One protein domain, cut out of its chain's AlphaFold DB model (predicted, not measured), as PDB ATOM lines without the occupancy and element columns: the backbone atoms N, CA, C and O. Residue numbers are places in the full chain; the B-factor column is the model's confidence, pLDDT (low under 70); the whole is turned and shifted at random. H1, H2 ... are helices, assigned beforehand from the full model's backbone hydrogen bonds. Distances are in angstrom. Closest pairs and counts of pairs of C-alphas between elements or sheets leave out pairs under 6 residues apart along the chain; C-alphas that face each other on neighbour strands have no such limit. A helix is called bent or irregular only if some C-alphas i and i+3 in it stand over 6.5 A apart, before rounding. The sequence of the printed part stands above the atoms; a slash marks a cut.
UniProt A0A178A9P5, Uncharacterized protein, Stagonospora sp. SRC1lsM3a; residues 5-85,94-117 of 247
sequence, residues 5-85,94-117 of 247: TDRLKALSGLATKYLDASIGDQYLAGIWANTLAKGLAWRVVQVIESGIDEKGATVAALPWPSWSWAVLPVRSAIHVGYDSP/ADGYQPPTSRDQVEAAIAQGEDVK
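What this domain is: This is residues 5 to 85 and 94 to 117 of the 247 residues of an uncharacterized protein of Stagonospora sp. SRC1lsM3a (UniProt A0A178A9P5). Little regular structure: two helices, H1 and H3, lie side by side in one half, short H2 sits apart from both, and the unnamed stretch 40 to 85 loops through the other half. The 105 printed residues hold three named helices, H1, H2, H3 in that order, and no named strand; the class is all helix, with 35 residues in them. The whole is compact, radius of gyration of the C-alphas 14.6 A, spanning 43 by 32 by 26 A.

How they stand to each other: Start at H1, residues 5 to 21, with a kink of 32 degrees near residue 15; it touches H3, residues 103 to 113, closest at the C-alphas of Ser 12 and Ile 110, 5.9 A. They run opposite ways at a shallow tilt of 33 degrees, only just short of steep. H2, residues 33 to 39, is apart from both. Every O i to N i+4 pair in H3 is within hydrogen-bond range, against 7 of 13 in H1 and 1 of 3 in H2, where 3 of 4 O i to N i+3 pairs are.

Where its parts are: Find C-alpha 5 at (-16.598, -50.673, 4.478); H1 runs 26.8 A from there. H2 covers 8.5 A. H3 covers 15.1 A, ending at C-alpha 113, (-18.529, -41.868, -6.878). H1 and H2 are irregular: C-alphas 17 and 20 are 8.0 A apart, 34 and 37 8.2 A.

The domain as a whole: The farthest C-alphas, Glu 49 and Ser 102, are 43.2 A apart. The link H1 to H2 is long; the link H2 to H3 crosses the cut, residues 86 to 93, where C-alphas 85 and 94 are 21.0 A apart. Confidence is under 70 at residues 5, 50 to 62, 81 and 96.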
ATOM      1  N   THR A   5     -17.386 -51.038   5.676       64.88
ATOM      2  CA  THR A   5     -16.598 -50.673   4.478       64.88
ATOM      3  C   THR A   5     -17.325 -50.912   3.150       64.88
ATOM      4  O   THR A   5     -17.037 -50.226   2.173       64.88
ATOM      5  N   ASP A   6     -18.316 -51.806   3.120       71.50
ATOM      6  CA  ASP A   6     -19.107 -52.119   1.927       71.50
ATOM      7  C   ASP A   6     -20.372 -51.255   1.785       71.50
ATOM      8  O   ASP A   6     -21.186 -51.480   0.890       71.50
ATOM      9  N   ARG A   7     -20.589 -50.262   2.659       78.31
ATOM     10  CA  ARG A   7     -21.818 -49.460   2.620       78.31
ATOM     11  C   ARG A   7     -21.924 -48.607   1.372       78.31
ATOM     12  O   ARG A   7     -22.956 -48.661   0.714       78.31
ATOM     13  N   LEU A   8     -20.885 -47.841   1.049       79.56
ATOM     14  CA  LEU A   8     -20.895 -47.004  -0.151       79.56
ATOM     15  C   LEU A   8     -21.030 -47.868  -1.413       79.56
ATOM     16  O   LEU A   8     -21.859 -47.531  -2.251       79.56
ATOM     17  N   LYS A   9     -20.372 -49.038  -1.444       82.94
ATOM     18  CA  LYS A   9     -20.524 -50.080  -2.480       82.94
ATOM     19  C   LYS A   9     -21.949 -50.603  -2.635       82.94
ATOM     20  O   LYS A   9     -22.425 -50.862  -3.734       82.94
ATOM     21  N   ALA A  10     -22.667 -50.802  -1.535       82.88
ATOM     22  CA  ALA A  10     -24.060 -51.223  -1.631       82.88
ATOM     23  C   ALA A  10     -24.976 -50.076  -2.077       82.88
ATOM     24  O   ALA A  10     -25.947 -50.312  -2.792       82.88
ATOM     25  N   LEU A  11     -24.682 -48.841  -1.658       83.75
ATOM     26  CA  LEU A  11     -25.454 -47.662  -2.047       83.75
ATOM     27  C   LEU A  11     -25.269 -47.319  -3.524       83.75
ATOM     28  O   LEU A  11     -26.248 -47.015  -4.198       83.75
ATOM     29  N   SER A  12     -24.055 -47.418  -4.051       82.12
ATOM     30  CA  SER A  12     -23.793 -47.281  -5.484       82.12
ATOM     31  C   SER A  12     -24.472 -48.382  -6.298       82.12
ATOM     32  O   SER A  12     -25.099 -48.083  -7.307       82.12
ATOM     33  N   GLY A  13     -24.473 -49.630  -5.817       82.69
ATOM     34  CA  GLY A  13     -25.234 -50.722  -6.429       82.69
ATOM     35  C   GLY A  13     -26.755 -50.501  -6.421       82.69
ATOM     36  O   GLY A  13     -27.475 -51.092  -7.225       82.69
ATOM     37  N   LEU A  14     -27.277 -49.649  -5.531       83.25
ATOM     38  CA  LEU A  14     -28.657 -49.161  -5.610       83.25
ATOM     39  C   LEU A  14     -28.783 -47.983  -6.577       83.25
ATOM     40  O   LEU A  14     -29.764 -47.923  -7.314       83.25
ATOM     41  N   ALA A  15     -27.804 -47.078  -6.606       84.69
ATOM     42  CA  ALA A  15     -27.765 -45.951  -7.533       84.69
ATOM     43  C   ALA A  15     -27.737 -46.410  -8.999       84.69
ATOM     44  O   ALA A  15     -28.381 -45.782  -9.837       84.69
ATOM     45  N   THR A  16     -27.102 -47.548  -9.305       82.38
ATOM     46  CA  THR A  16     -27.136 -48.137 -10.653       82.38
ATOM     47  C   THR A  16     -28.550 -48.534 -11.089       82.38
ATOM     48  O   THR A  16     -28.861 -48.542 -12.273       82.38
ATOM     49  N   LYS A  17     -29.489 -48.786 -10.173       81.44
ATOM     50  CA  LYS A  17     -30.890 -49.037 -10.564       81.44
ATOM     51  C   LYS A  17     -31.614 -47.786 -11.063       81.44
ATOM     52  O   LYS A  17     -32.669 -47.910 -11.673       81.44
ATOM     53  N   TYR A  18     -31.046 -46.607 -10.821       79.88
ATOM     54  CA  TYR A  18     -31.571 -45.315 -11.258       79.88
ATOM     55  C   TYR A  18     -30.772 -44.723 -12.432       79.88
ATOM     56  O   TYR A  18     -30.950 -43.551 -12.746       79.88
ATOM     57  N   LEU A  19     -29.930 -45.530 -13.098       72.12
ATOM     58  CA  LEU A  19     -29.077 -45.141 -14.233       72.12
ATOM     59  C   LEU A  19     -29.797 -44.270 -15.269       72.12
ATOM     60  O   LEU A  19     -29.283 -43.218 -15.639       72.12
ATOM     61  N   ASP A  20     -30.993 -44.682 -15.692       70.44
ATOM     62  CA  ASP A  20     -31.741 -44.007 -16.759       70.44
ATOM     63  C   ASP A  20     -32.184 -42.586 -16.367       70.44
ATOM     64  O   ASP A  20     -32.299 -41.714 -17.223       70.44
ATOM     65  N   ALA A  21     -32.390 -42.331 -15.071       72.00
ATOM     66  CA  ALA A  21     -32.743 -41.011 -14.545       72.00
ATOM     67  C   ALA A  21     -31.514 -40.131 -14.253       72.00
ATOM     68  O   ALA A  21     -31.668 -38.935 -14.005       72.00
ATOM     69  N   SER A  22     -30.311 -40.712 -14.282       70.88
ATOM     70  CA  SER A  22     -29.058 -40.077 -13.857       70.88
ATOM     71  C   SER A  22     -28.055 -39.885 -14.998       70.88
ATOM     72  O   SER A  22     -26.889 -39.577 -14.744       70.88
ATOM     73  N   ILE A  23     -28.475 -40.065 -16.257       76.12
ATOM     74  CA  ILE A  23     -27.616 -39.815 -17.423       76.12
ATOM     75  C   ILE A  23     -27.141 -38.356 -17.387       76.12
ATOM     76  O   ILE A  23     -27.943 -37.423 -17.367       76.12
ATOM     77  N   GLY A  24     -25.820 -38.171 -17.374       79.25
ATOM     78  CA  GLY A  24     -25.174 -36.862 -17.298       79.25
ATOM     79  C   GLY A  24     -25.013 -36.273 -15.890       79.25
ATOM     80  O   GLY A  24     -24.493 -35.164 -15.775       79.25
ATOM     81  N   ASP A  25     -25.410 -36.983 -14.829       85.81
ATOM     82  CA  ASP A  25     -25.161 -36.581 -13.438       85.81
ATOM     83  C   ASP A  25     -24.014 -37.393 -12.815       85.81
ATOM     84  O   ASP A  25     -23.718 -38.524 -13.212       85.81
ATOM     85  N   GLN A  26     -23.365 -36.820 -11.801       88.62
ATOM     86  CA  GLN A  26     -22.302 -37.479 -11.054       88.62
ATOM     87  C   GLN A  26     -22.820 -37.977  -9.712       88.62
ATOM     88  O   GLN A  26     -23.323 -37.201  -8.901       88.62
ATOM     89  N   TYR A  27     -22.611 -39.258  -9.436       89.81
ATOM     90  CA  TYR A  27     -22.816 -39.802  -8.102       89.81
ATOM     91  C   TYR A  27     -21.634 -39.440  -7.192       89.81
ATOM     92  O   TYR A  27     -20.476 -39.604  -7.566       89.81
ATOM     93  N   LEU A  28     -21.924 -38.937  -5.996       91.62
ATOM     94  CA  LEU A  28     -20.968 -38.455  -5.000       91.62
ATOM     95  C   LEU A  28     -21.325 -39.070  -3.648       91.62
ATOM     96  O   LEU A  28     -22.152 -38.533  -2.912       91.62
ATOM     97  N   ALA A  29     -20.732 -40.221  -3.338       89.81
ATOM     98  CA  ALA A  29     -20.851 -40.916  -2.059       89.81
ATOM     99  C   ALA A  29     -22.275 -40.917  -1.455       89.81
ATOM    100  O   ALA A  29     -22.450 -40.634  -0.273       89.81
ATOM    101  N   GLY A  30     -23.312 -41.218  -2.246       88.69
ATOM    102  CA  GLY A  30     -24.710 -41.236  -1.775       88.69
ATOM    103  C   GLY A  30     -25.558 -40.022  -2.151       88.69
ATOM    104  O   GLY A  30     -26.729 -39.977  -1.769       88.69
ATOM    105  N   ILE A  31     -25.007 -39.046  -2.874       91.25
ATOM    106  CA  ILE A  31     -25.702 -37.832  -3.323       91.25
ATOM    107  C   ILE A  31     -25.416 -37.600  -4.811       91.25
ATOM    108  O   ILE A  31     -24.304 -37.829  -5.268       91.25
ATOM    109  N   TRP A  32     -26.395 -37.120  -5.572       91.12
ATOM    110  CA  TRP A  32     -26.185 -36.715  -6.965       91.12
ATOM    111  C   TRP A  32     -25.711 -35.263  -7.052       91.12
ATOM    112  O   TRP A  32     -26.230 -34.398  -6.341       91.12
ATOM    113  N   ALA A  33     -24.750 -34.971  -7.924       91.44
ATOM    114  CA  ALA A  33     -24.124 -33.657  -8.018       91.44
ATOM    115  C   ALA A  33     -25.114 -32.543  -8.374       91.44
ATOM    116  O   ALA A  33     -25.052 -31.474  -7.761       91.44
ATOM    117  N   ASN A  34     -26.065 -32.789  -9.280       89.88
ATOM    118  CA  ASN A  34     -27.069 -31.780  -9.646       89.88
ATOM    119  C   ASN A  34     -28.043 -31.460  -8.505       89.88
ATOM    120  O   ASN A  34     -28.662 -30.399  -8.488       89.88
ATOM    121  N   THR A  35     -28.162 -32.353  -7.520       90.88
ATOM    122  CA  THR A  35     -28.996 -32.145  -6.329       90.88
ATOM    123  C   THR A  35     -28.169 -31.925  -5.069       90.88
ATOM    124  O   THR A  35     -28.723 -31.973  -3.975       90.88
ATOM    125  N   LEU A  36     -26.867 -31.633  -5.196       93.31
ATOM    126  CA  LEU A  36     -25.928 -31.615  -4.073       93.31
ATOM    127  C   LEU A  36     -26.403 -30.738  -2.910       93.31
ATOM    128  O   LEU A  36     -26.402 -31.204  -1.780       93.31
ATOM    129  N   ALA A  37     -26.870 -29.512  -3.162       94.06
ATOM    130  CA  ALA A  37     -27.358 -28.626  -2.100       94.06
ATOM    131  C   ALA A  37     -28.508 -29.256  -1.288       94.06
ATOM    132  O   ALA A  37     -28.474 -29.269  -0.059       94.06
ATOM    133  N   LYS A  38     -29.499 -29.841  -1.976       93.31
ATOM    134  CA  LYS A  38     -30.639 -30.536  -1.354       93.31
ATOM    135  C   LYS A  38     -30.195 -31.836  -0.682       93.31
ATOM    136  O   LYS A  38     -30.647 -32.152   0.415       93.31
ATOM    137  N   GLY A  39     -29.278 -32.557  -1.320       93.12
ATOM    138  CA  GLY A  39     -28.657 -33.763  -0.798       93.12
ATOM    139  C   GLY A  39     -27.850 -33.503   0.467       93.12
ATOM    140  O   GLY A  39     -27.859 -34.349   1.338       93.12
ATOM    141  N   LEU A  40     -27.227 -32.334   0.627       95.25
ATOM    142  CA  LEU A  40     -26.522 -31.922   1.844       95.25
ATOM    143  C   LEU A  40     -27.465 -31.411   2.940       95.25
ATOM    144  O   LEU A  40     -27.040 -31.248   4.077       95.25
ATOM    145  N   ALA A  41     -28.741 -31.168   2.655       95.19
ATOM    146  CA  ALA A  41     -29.683 -30.631   3.634       95.19
ATOM    147  C   ALA A  41     -30.362 -31.713   4.502       95.19
ATOM    148  O   ALA A  41     -31.333 -31.419   5.202       95.19
ATOM    149  N   TRP A  42     -29.888 -32.968   4.465       94.75
ATOM    150  CA  TRP A  42     -30.398 -34.018   5.354       94.75
ATOM    151  C   TRP A  42     -30.155 -33.652   6.822       94.75
ATOM    152  O   TRP A  42     -29.185 -32.969   7.135       94.75
ATOM    153  N   ARG A  43     -31.009 -34.122   7.735       94.31
ATOM    154  CA  ARG A  43     -30.796 -34.003   9.189       94.31
ATOM    155  C   ARG A  43     -31.182 -35.278   9.904       94.31
ATOM    156  O   ARG A  43     -32.128 -35.945   9.495       94.31
ATOM    157  N   VAL A  44     -30.517 -35.564  11.012       94.12
ATOM    158  CA  VAL A  44     -30.958 -36.610  11.938       94.12
ATOM    159  C   VAL A  44     -32.210 -36.167  12.702       94.12
ATOM    160  O   VAL A  44     -32.402 -34.981  12.968       94.12
ATOM    161  N   VAL A  45     -33.093 -37.110  13.035       91.50
ATOM    162  CA  VAL A  45     -34.268 -36.836  13.889       91.50
ATOM    163  C   VAL A  45     -33.846 -36.622  15.345       91.50
ATOM    164  O   VAL A  45     -34.416 -35.791  16.048       91.50
ATOM    165  N   GLN A  46     -32.840 -37.374  15.786       90.38
ATOM    166  CA  GLN A  46     -32.202 -37.263  17.091       90.38
ATOM    167  C   GLN A  46     -30.693 -37.318  16.899       90.38
ATOM    168  O   GLN A  46     -30.211 -38.000  15.994       90.38
ATOM    169  N   VAL A  47     -29.961 -36.609  17.751       92.38
ATOM    170  CA  VAL A  47     -28.501 -36.650  17.754       92.38
ATOM    171  C   VAL A  47     -27.994 -38.083  17.916       92.38
ATOM    172  O   VAL A  47     -28.509 -38.856  18.724       92.38
ATOM    173  N   ILE A  48     -26.978 -38.451  17.141       91.88
ATOM    174  CA  ILE A  48     -26.393 -39.786  17.216       91.88
ATOM    175  C   ILE A  48     -25.454 -39.858  18.428       91.88
ATOM    176  O   ILE A  48     -24.413 -39.195  18.458       91.88
ATOM    177  N   GLU A  49     -25.839 -40.662  19.425       85.31
ATOM    178  CA  GLU A  49     -25.112 -40.864  20.692       85.31
ATOM    179  C   GLU A  49     -23.760 -41.548  20.476       85.31
ATOM    180  O   GLU A  49     -22.705 -41.028  20.842       85.31
ATOM    181  N   SER A  50     -23.778 -42.705  19.819       68.88
ATOM    182  CA  SER A  50     -22.572 -43.440  19.486       68.88
ATOM    183  C   SER A  50     -22.143 -43.077  18.074       68.88
ATOM    184  O   SER A  50     -22.634 -43.613  17.081       68.88
ATOM    185  N   GLY A  51     -21.117 -42.240  17.973       57.25
ATOM    186  CA  GLY A  51     -20.230 -42.286  16.819       57.25
ATOM    187  C   GLY A  51     -19.395 -43.563  16.861       57.25
ATOM    188  O   GLY A  51     -18.190 -43.448  16.720       57.25
ATOM    189  N   ILE A  52     -19.993 -44.723  17.142       54.62
ATOM    190  CA  ILE A  52     -19.383 -46.048  17.250       54.62
ATOM    191  C   ILE A  52     -20.303 -47.009  16.494       54.62
ATOM    192  O   ILE A  52     -21.523 -46.932  16.640       54.62
ATOM    193  N   ASP A  53     -19.733 -47.851  15.643       56.62
ATOM    194  CA  ASP A  53     -20.473 -48.871  14.915       56.62
ATOM    195  C   ASP A  53     -20.879 -50.060  15.815       56.62
ATOM    196  O   ASP A  53     -20.475 -50.167  16.974       56.62
ATOM    197  N   GLU A  54     -21.668 -50.993  15.269       54.34
ATOM    198  CA  GLU A  54     -22.085 -52.236  15.950       54.34
ATOM    199  C   GLU A  54     -20.899 -53.131  16.378       54.34
ATOM    200  O   GLU A  54     -21.085 -54.083  17.134       54.34
ATOM    201  N   LYS A  55     -19.682 -52.838  15.896       55.00
ATOM    202  CA  LYS A  55     -18.438 -53.570  16.164       55.00
ATOM    203  C   LYS A  55     -17.474 -52.812  17.087       55.00
ATOM    204  O   LYS A  55     -16.385 -53.317  17.344       55.00
ATOM    205  N   GLY A  56     -17.846 -51.641  17.607       54.22
ATOM    206  CA  GLY A  56     -17.012 -50.859  18.519       54.22
ATOM    207  C   GLY A  56     -16.032 -49.872  17.862       54.22
ATOM    208  O   GLY A  56     -15.300 -49.201  18.589       54.22
ATOM    209  N   ALA A  57     -16.001 -49.729  16.532       55.78
ATOM    210  CA  ALA A  57     -15.148 -48.755  15.844       55.78
ATOM    211  C   ALA A  57     -15.808 -47.375  15.790       55.78
ATOM    212  O   ALA A  57     -16.989 -47.251  15.465       55.78
ATOM    213  N   THR A  58     -15.055 -46.309  16.071       60.56
ATOM    214  CA  THR A  58     -15.610 -44.955  16.037       60.56
ATOM    215  C   THR A  58     -15.940 -44.527  14.598       60.56
ATOM    216  O   THR A  58     -15.100 -44.567  13.710       60.56
ATOM    217  N   VAL A  59     -17.154 -44.033  14.355       60.00
ATOM    218  CA  VAL A  59     -17.643 -43.433  13.102       60.00
ATOM    219  C   VAL A  59     -16.753 -42.270  12.633       60.00
ATOM    220  O   VAL A  59     -16.669 -42.019  11.439       60.00
ATOM    221  N   ALA A  60     -16.037 -41.587  13.543       54.00
ATOM    222  CA  ALA A  60     -14.992 -40.612  13.173       54.00
ATOM    223  C   ALA A  60     -13.765 -41.238  12.496       54.00
ATOM    224  O   ALA A  60     -13.102 -40.557  11.724       54.00
ATOM    225  N   ALA A  61     -13.438 -42.488  12.821       58.06
ATOM    226  CA  ALA A  61     -12.312 -43.207  12.238       58.06
ATOM    227  C   ALA A  61     -12.686 -43.918  10.929       58.06
ATOM    228  O   ALA A  61     -11.816 -44.478  10.264       58.06
ATOM    229  N   LEU A  62     -13.970 -43.917  10.547       66.06
ATOM    230  CA  LEU A  62     -14.387 -44.464   9.265       66.06
ATOM    231  C   LEU A  62     -13.924 -43.525   8.138       66.06
ATOM    232  O   LEU A  62     -14.065 -42.310   8.264       66.06
ATOM    233  N   PRO A  63     -13.408 -44.061   7.016       71.94
ATOM    234  CA  PRO A  63     -12.892 -43.281   5.887       71.94
ATOM    235  C   PRO A  63     -14.037 -42.722   5.026       71.94
ATOM    236  O   PRO A  63     -14.070 -42.881   3.801       71.94
ATOM    237  N   TRP A  64     -15.050 -42.160   5.673       83.75
ATOM    238  CA  TRP A  64     -16.302 -41.755   5.065       83.75
ATOM    239  C   TRP A  64     -16.451 -40.250   5.073       83.75
ATOM    240  O   TRP A  64     -16.133 -39.622   6.083       83.75
ATOM    241  N   PRO A  65     -16.962 -39.684   3.972       91.06
ATOM    242  CA  PRO A  65     -17.157 -38.258   3.920       91.06
ATOM    243  C   PRO A  65     -18.202 -37.821   4.943       91.06
ATOM    244  O   PRO A  65     -19.306 -38.374   4.968       91.06
ATOM    245  N   SER A  66     -17.893 -36.821   5.769       92.06
ATOM    246  CA  SER A  66     -18.806 -36.392   6.840       92.06
ATOM    247  C   SER A  66     -20.104 -35.800   6.292       92.06
ATOM    248  O   SER A  66     -21.137 -35.832   6.954       92.06
ATOM    249  N   TRP A  67     -20.061 -35.291   5.059       94.12
ATOM    250  CA  TRP A  67     -21.193 -34.714   4.345       94.12
ATOM    251  C   TRP A  67     -22.145 -35.752   3.735       94.12
ATOM    252  O   TRP A  67     -23.288 -35.418   3.402       94.12
ATOM    253  N   SER A  68     -21.720 -37.013   3.631       92.06
ATOM    254  CA  SER A  68     -22.591 -38.104   3.203       92.06
ATOM    255  C   SER A  68     -23.413 -38.626   4.370       92.06
ATOM    256  O   SER A  68     -22.880 -38.985   5.417       92.06
ATOM    257  N   TRP A  69     -24.716 -38.793   4.159       89.94
ATOM    258  CA  TRP A  69     -25.591 -39.466   5.122       89.94
ATOM    259  C   TRP A  69     -25.182 -40.929   5.368       89.94
ATOM    260  O   TRP A  69     -25.570 -41.514   6.379       89.94
ATOM    261  N   ALA A  70     -24.361 -41.523   4.489       87.19
ATOM    262  CA  ALA A  70     -23.824 -42.869   4.668       87.19
ATOM    263  C   ALA A  70     -22.936 -42.994   5.915       87.19
ATOM    264  O   ALA A  70     -22.712 -44.118   6.365       87.19
ATOM    265  N   VAL A  71     -22.477 -41.876   6.494       86.75
ATOM    266  CA  VAL A  71     -21.720 -41.846   7.752       86.75
ATOM    267  C   VAL A  71     -22.541 -42.308   8.963       86.75
ATOM    268  O   VAL A  71     -21.992 -42.801   9.945       86.75
ATOM    269  N   LEU A  72     -23.869 -42.186   8.901       87.81
ATOM    270  CA  LEU A  72     -24.758 -42.449  10.031       87.81
ATOM    271  C   LEU A  72     -24.916 -43.952  10.310       87.81
ATOM    272  O   LEU A  72     -24.949 -44.744   9.370       87.81
ATOM    273  N   PRO A  73     -25.082 -44.400  11.567       84.69
ATOM    274  CA  PRO A  73     -25.393 -45.799  11.875       84.69
ATOM    275  C   PRO A  73     -26.617 -46.335  11.110       84.69
ATOM    276  O   PRO A  73     -27.519 -45.578  10.735       84.69
ATOM    277  N   VAL A  74     -26.682 -47.654  10.890       80.56
ATOM    278  CA  VAL A  74     -27.864 -48.276  10.261       80.56
ATOM    279  C   VAL A  74     -29.098 -47.977  11.122       80.56
ATOM    280  O   VAL A  74     -28.993 -47.943  12.343       80.56
ATOM    281  N   ARG A  75     -30.265 -47.763  10.494       83.19
ATOM    282  CA  ARG A  75     -31.535 -47.376  11.155       83.19
ATOM    283  C   ARG A  75     -31.548 -45.975  11.778       83.19
ATOM    284  O   ARG A  75     -32.515 -45.640  12.456       83.19
ATOM    285  N   SER A  76     -30.548 -45.136  11.507       88.25
ATOM    286  CA  SER A  76     -30.646 -43.714  11.844       88.25
ATOM    287  C   SER A  76     -31.822 -43.090  11.098       88.25
ATOM    288  O   SER A  76     -31.881 -43.128   9.868       88.25
ATOM    289  N   ALA A  77     -32.767 -42.524  11.845       91.50
ATOM    290  CA  ALA A  77     -33.868 -41.782  11.260       91.50
ATOM    291  C   ALA A  77     -33.357 -40.417  10.789       91.50
ATOM    292  O   ALA A  77     -32.788 -39.652  11.575       91.50
ATOM    293  N   ILE A  78     -33.584 -40.114   9.511       92.88
ATOM    294  CA  ILE A  78     -33.234 -38.831   8.909       92.88
ATOM    295  C   ILE A  78     -34.442 -38.194   8.236       92.88
ATOM    296  O   ILE A  78     -35.308 -38.878   7.695       92.88
ATOM    297  N   HIS A  79     -34.459 -36.868   8.224       92.06
ATOM    298  CA  HIS A  79     -35.283 -36.102   7.307       92.06
ATOM    299  C   HIS A  79     -34.442 -35.691   6.106       92.06
ATOM    300  O   HIS A  79     -33.342 -35.157   6.252       92.06
ATOM    301  N   VAL A  80     -34.998 -35.921   4.924       85.94
ATOM    302  CA  VAL A  80     -34.487 -35.453   3.636       85.94
ATOM    303  C   VAL A  80     -35.558 -34.596   2.975       85.94
ATOM    304  O   VAL A  80     -36.726 -34.657   3.357       85.94
ATOM    305  N   GLY A  81     -35.180 -33.827   1.957       65.94
ATOM    306  CA  GLY A  81     -36.169 -33.171   1.108       65.94
ATOM    307  C   GLY A  81     -36.687 -31.839   1.637       65.94
ATOM    308  O   GLY A  81     -37.859 -31.539   1.451       65.94
ATOM    309  N   TYR A  82     -35.826 -31.023   2.253       73.38
ATOM    310  CA  TYR A  82     -36.171 -29.622   2.481       73.38
ATOM    311  C   TYR A  82     -36.380 -28.938   1.124       73.38
ATOM    312  O   TYR A  82     -35.439 -28.823   0.335       73.38
ATOM    313  N   ASP A  83     -37.615 -28.525   0.838       74.75
ATOM    314  CA  ASP A  83     -37.959 -27.780  -0.375       74.75
ATOM    315  C   ASP A  83     -37.579 -26.311  -0.197       74.75
ATOM    316  O   ASP A  83     -38.402 -25.412  -0.049       74.75
ATOM    317  N   SER A  84     -36.269 -26.087  -0.189       82.25
ATOM    318  CA  SER A  84     -35.676 -24.770  -0.332       82.25
ATOM    319  C   SER A  84     -35.078 -24.665  -1.733       82.25
ATOM    320  O   SER A  84     -34.285 -25.531  -2.111       82.25
ATOM    321  N   PRO A  85     -35.372 -23.593  -2.491       90.25
ATOM    322  CA  PRO A  85     -34.613 -23.271  -3.690       90.25
ATOM    323  C   PRO A  85     -33.114 -23.232  -3.373       90.25
ATOM    324  O   PRO A  85     -32.717 -22.728  -2.313       90.25
ATOM    325  N   ALA A  94     -16.245 -28.676  -9.922       84.69
ATOM    326  CA  ALA A  94     -15.907 -29.981 -10.467       84.69
ATOM    327  C   ALA A  94     -14.783 -29.804 -11.490       84.69
ATOM    328  O   ALA A  94     -15.042 -29.483 -12.649       84.69
ATOM    329  N   ASP A  95     -13.538 -29.998 -11.059       71.00
ATOM    330  CA  ASP A  95     -12.400 -29.953 -11.973       71.00
ATOM    331  C   ASP A  95     -12.377 -31.231 -12.819       71.00
ATOM    332  O   ASP A  95     -12.308 -32.344 -12.299       71.00
ATOM    333  N   GLY A  96     -12.475 -31.071 -14.141       69.88
ATOM    334  CA  GLY A  96     -12.279 -32.159 -15.103       69.88
ATOM    335  C   GLY A  96     -13.377 -33.230 -15.157       69.88
ATOM    336  O   GLY A  96     -13.170 -34.249 -15.812       69.88
ATOM    337  N   TYR A  97     -14.536 -33.033 -14.517       76.00
ATOM    338  CA  TYR A  97     -15.643 -33.984 -14.649       76.00
ATOM    339  C   TYR A  97     -16.233 -33.937 -16.061       76.00
ATOM    340  O   TYR A  97     -16.696 -32.891 -16.517       76.00
ATOM    341  N   GLN A  98     -16.251 -35.090 -16.729       77.31
ATOM    342  CA  GLN A  98     -16.996 -35.274 -17.965       77.31
ATOM    343  C   GLN A  98     -18.264 -36.081 -17.676       77.31
ATOM    344  O   GLN A  98     -18.162 -37.181 -17.124       77.31
ATOM    345  N   PRO A  99     -19.454 -35.555 -18.021       79.88
ATOM    346  CA  PRO A  99     -20.697 -36.278 -17.820       79.88
ATOM    347  C   PRO A  99     -20.695 -37.573 -18.644       79.88
ATOM    348  O   PRO A  99     -20.316 -37.547 -19.819       79.88
ATOM    349  N   PRO A 100     -21.112 -38.710 -18.062       82.50
ATOM    350  CA  PRO A 100     -21.193 -39.968 -18.781       82.50
ATOM    351  C   PRO A 100     -22.247 -39.873 -19.887       82.50
ATOM    352  O   PRO A 100     -23.354 -39.376 -19.679       82.50
ATOM    353  N   THR A 101     -21.888 -40.368 -21.069       84.88
ATOM    354  CA  THR A 101     -22.709 -40.321 -22.293       84.88
ATOM    355  C   THR A 101     -23.258 -41.685 -22.705       84.88
ATOM    356  O   THR A 101     -24.150 -41.761 -23.547       84.88
ATOM    357  N   SER A 102     -22.759 -42.765 -22.102       84.19
ATOM    358  CA  SER A 102     -23.241 -44.131 -22.310       84.19
ATOM    359  C   SER A 102     -23.489 -44.832 -20.978       84.19
ATOM    360  O   SER A 102     -22.920 -44.461 -19.954       84.19
ATOM    361  N   ARG A 103     -24.314 -45.881 -20.991       81.88
ATOM    362  CA  ARG A 103     -24.657 -46.656 -19.790       81.88
ATOM    363  C   ARG A 103     -23.429 -47.199 -19.051       81.88
ATOM    364  O   ARG A 103     -23.334 -47.012 -17.843       81.88
ATOM    365  N   ASP A 104     -22.472 -47.774 -19.779       83.81
ATOM    366  CA  ASP A 104     -21.229 -48.310 -19.203       83.81
ATOM    367  C   ASP A 104     -20.411 -47.215 -18.500       83.81
ATOM    368  O   ASP A 104     -19.829 -47.436 -17.437       83.81
ATOM    369  N   GLN A 105     -20.407 -45.996 -19.054       83.88
ATOM    370  CA  GLN A 105     -19.759 -44.845 -18.425       83.88
ATOM    371  C   GLN A 105     -20.492 -44.398 -17.159       83.88
ATOM    372  O   GLN A 105     -19.835 -43.978 -16.210       83.88
ATOM    373  N   VAL A 106     -21.828 -44.476 -17.115       83.31
ATOM    374  CA  VAL A 106     -22.578 -44.113 -15.904       83.31
ATOM    375  C   VAL A 106     -22.320 -45.134 -14.789       83.31
ATOM    376  O   VAL A 106     -22.096 -44.732 -13.652       83.31
ATOM    377  N   GLU A 107     -22.283 -46.436 -15.091       85.38
ATOM    378  CA  GLU A 107     -21.932 -47.467 -14.100       85.38
ATOM    379  C   GLU A 107     -20.519 -47.255 -13.537       85.38
ATOM    380  O   GLU A 107     -20.333 -47.255 -12.317       85.38
ATOM    381  N   ALA A 108     -19.538 -46.973 -14.402       85.12
ATOM    382  CA  ALA A 108     -18.179 -46.635 -13.979       85.12
ATOM    383  C   ALA A 108     -18.123 -45.340 -13.143       85.12
ATOM    384  O   ALA A 108     -17.430 -45.290 -12.125       85.12
ATOM    385  N   ALA A 109     -18.877 -44.305 -13.528       84.06
ATOM    386  CA  ALA A 109     -18.953 -43.047 -12.787       84.06
ATOM    387  C   ALA A 109     -19.611 -43.220 -11.408       84.06
ATOM    388  O   ALA A 109     -19.189 -42.586 -10.439       84.06
ATOM    389  N   ILE A 110     -20.619 -44.092 -11.296       85.75
ATOM    390  CA  ILE A 110     -21.249 -44.451 -10.021       85.75
ATOM    391  C   ILE A 110     -20.251 -45.172  -9.112       85.75
ATOM    392  O   ILE A 110     -20.143 -44.803  -7.942       85.75
ATOM    393  N   ALA A 111     -19.497 -46.134  -9.651       85.62
ATOM    394  CA  ALA A 111     -18.457 -46.838  -8.903       85.62
ATOM    395  C   ALA A 111     -17.371 -45.873  -8.397       85.62
ATOM    396  O   ALA A 111     -17.034 -45.880  -7.217       85.62
ATOM    397  N   GLN A 112     -16.895 -44.959  -9.249       85.56
ATOM    398  CA  GLN A 112     -15.937 -43.923  -8.847       85.56
ATOM    399  C   GLN A 112     -16.513 -42.975  -7.779       85.56
ATOM    400  O   GLN A 112     -15.794 -42.500  -6.899       85.56
ATOM    401  N   GLY A 113     -17.817 -42.703  -7.840       85.25
ATOM    402  CA  GLY A 113     -18.529 -41.868  -6.878       85.25
ATOM    403  C   GLY A 113     -18.446 -42.364  -5.433       85.25
ATOM    404  O   GLY A 113     -18.525 -41.557  -4.506       85.25
ATOM    405  N   GLU A 114     -18.262 -43.667  -5.216       85.12
ATOM    406  CA  GLU A 114     -18.088 -44.275  -3.889       85.12
ATOM    407  C   GLU A 114     -16.800 -43.834  -3.187       85.12
ATOM    408  O   GLU A 114     -16.740 -43.756  -1.954       85.12
ATOM    409  N   ASP A 115     -15.773 -43.535  -3.977       86.75
ATOM    410  CA  ASP A 115     -14.445 -43.187  -3.491       86.75
ATOM    411  C   ASP A 115     -14.287 -41.684  -3.243       86.75
ATOM    412  O   ASP A 115     -13.284 -41.250  -2.677       86.75
ATOM    413  N   VAL A 116     -15.295 -40.877  -3.587       89.94
ATOM    414  CA  VAL A 116     -15.289 -39.434  -3.337       89.94
ATOM    415  C   VAL A 116     -15.319 -39.173  -1.830       89.94
ATOM    416  O   VAL A 116     -16.328 -39.386  -1.161       89.94
ATOM    417  N   LYS A 117     -14.198 -38.691  -1.285       90.75
ATOM    418  CA  LYS A 117     -14.063 -38.323   0.139       90.75
ATOM    419  C   LYS A 117     -14.240 -36.841   0.401       90.75
ATOM    420  O   LYS A 117     -14.443 -36.448   1.539       90.75
TER     421      LYS A 117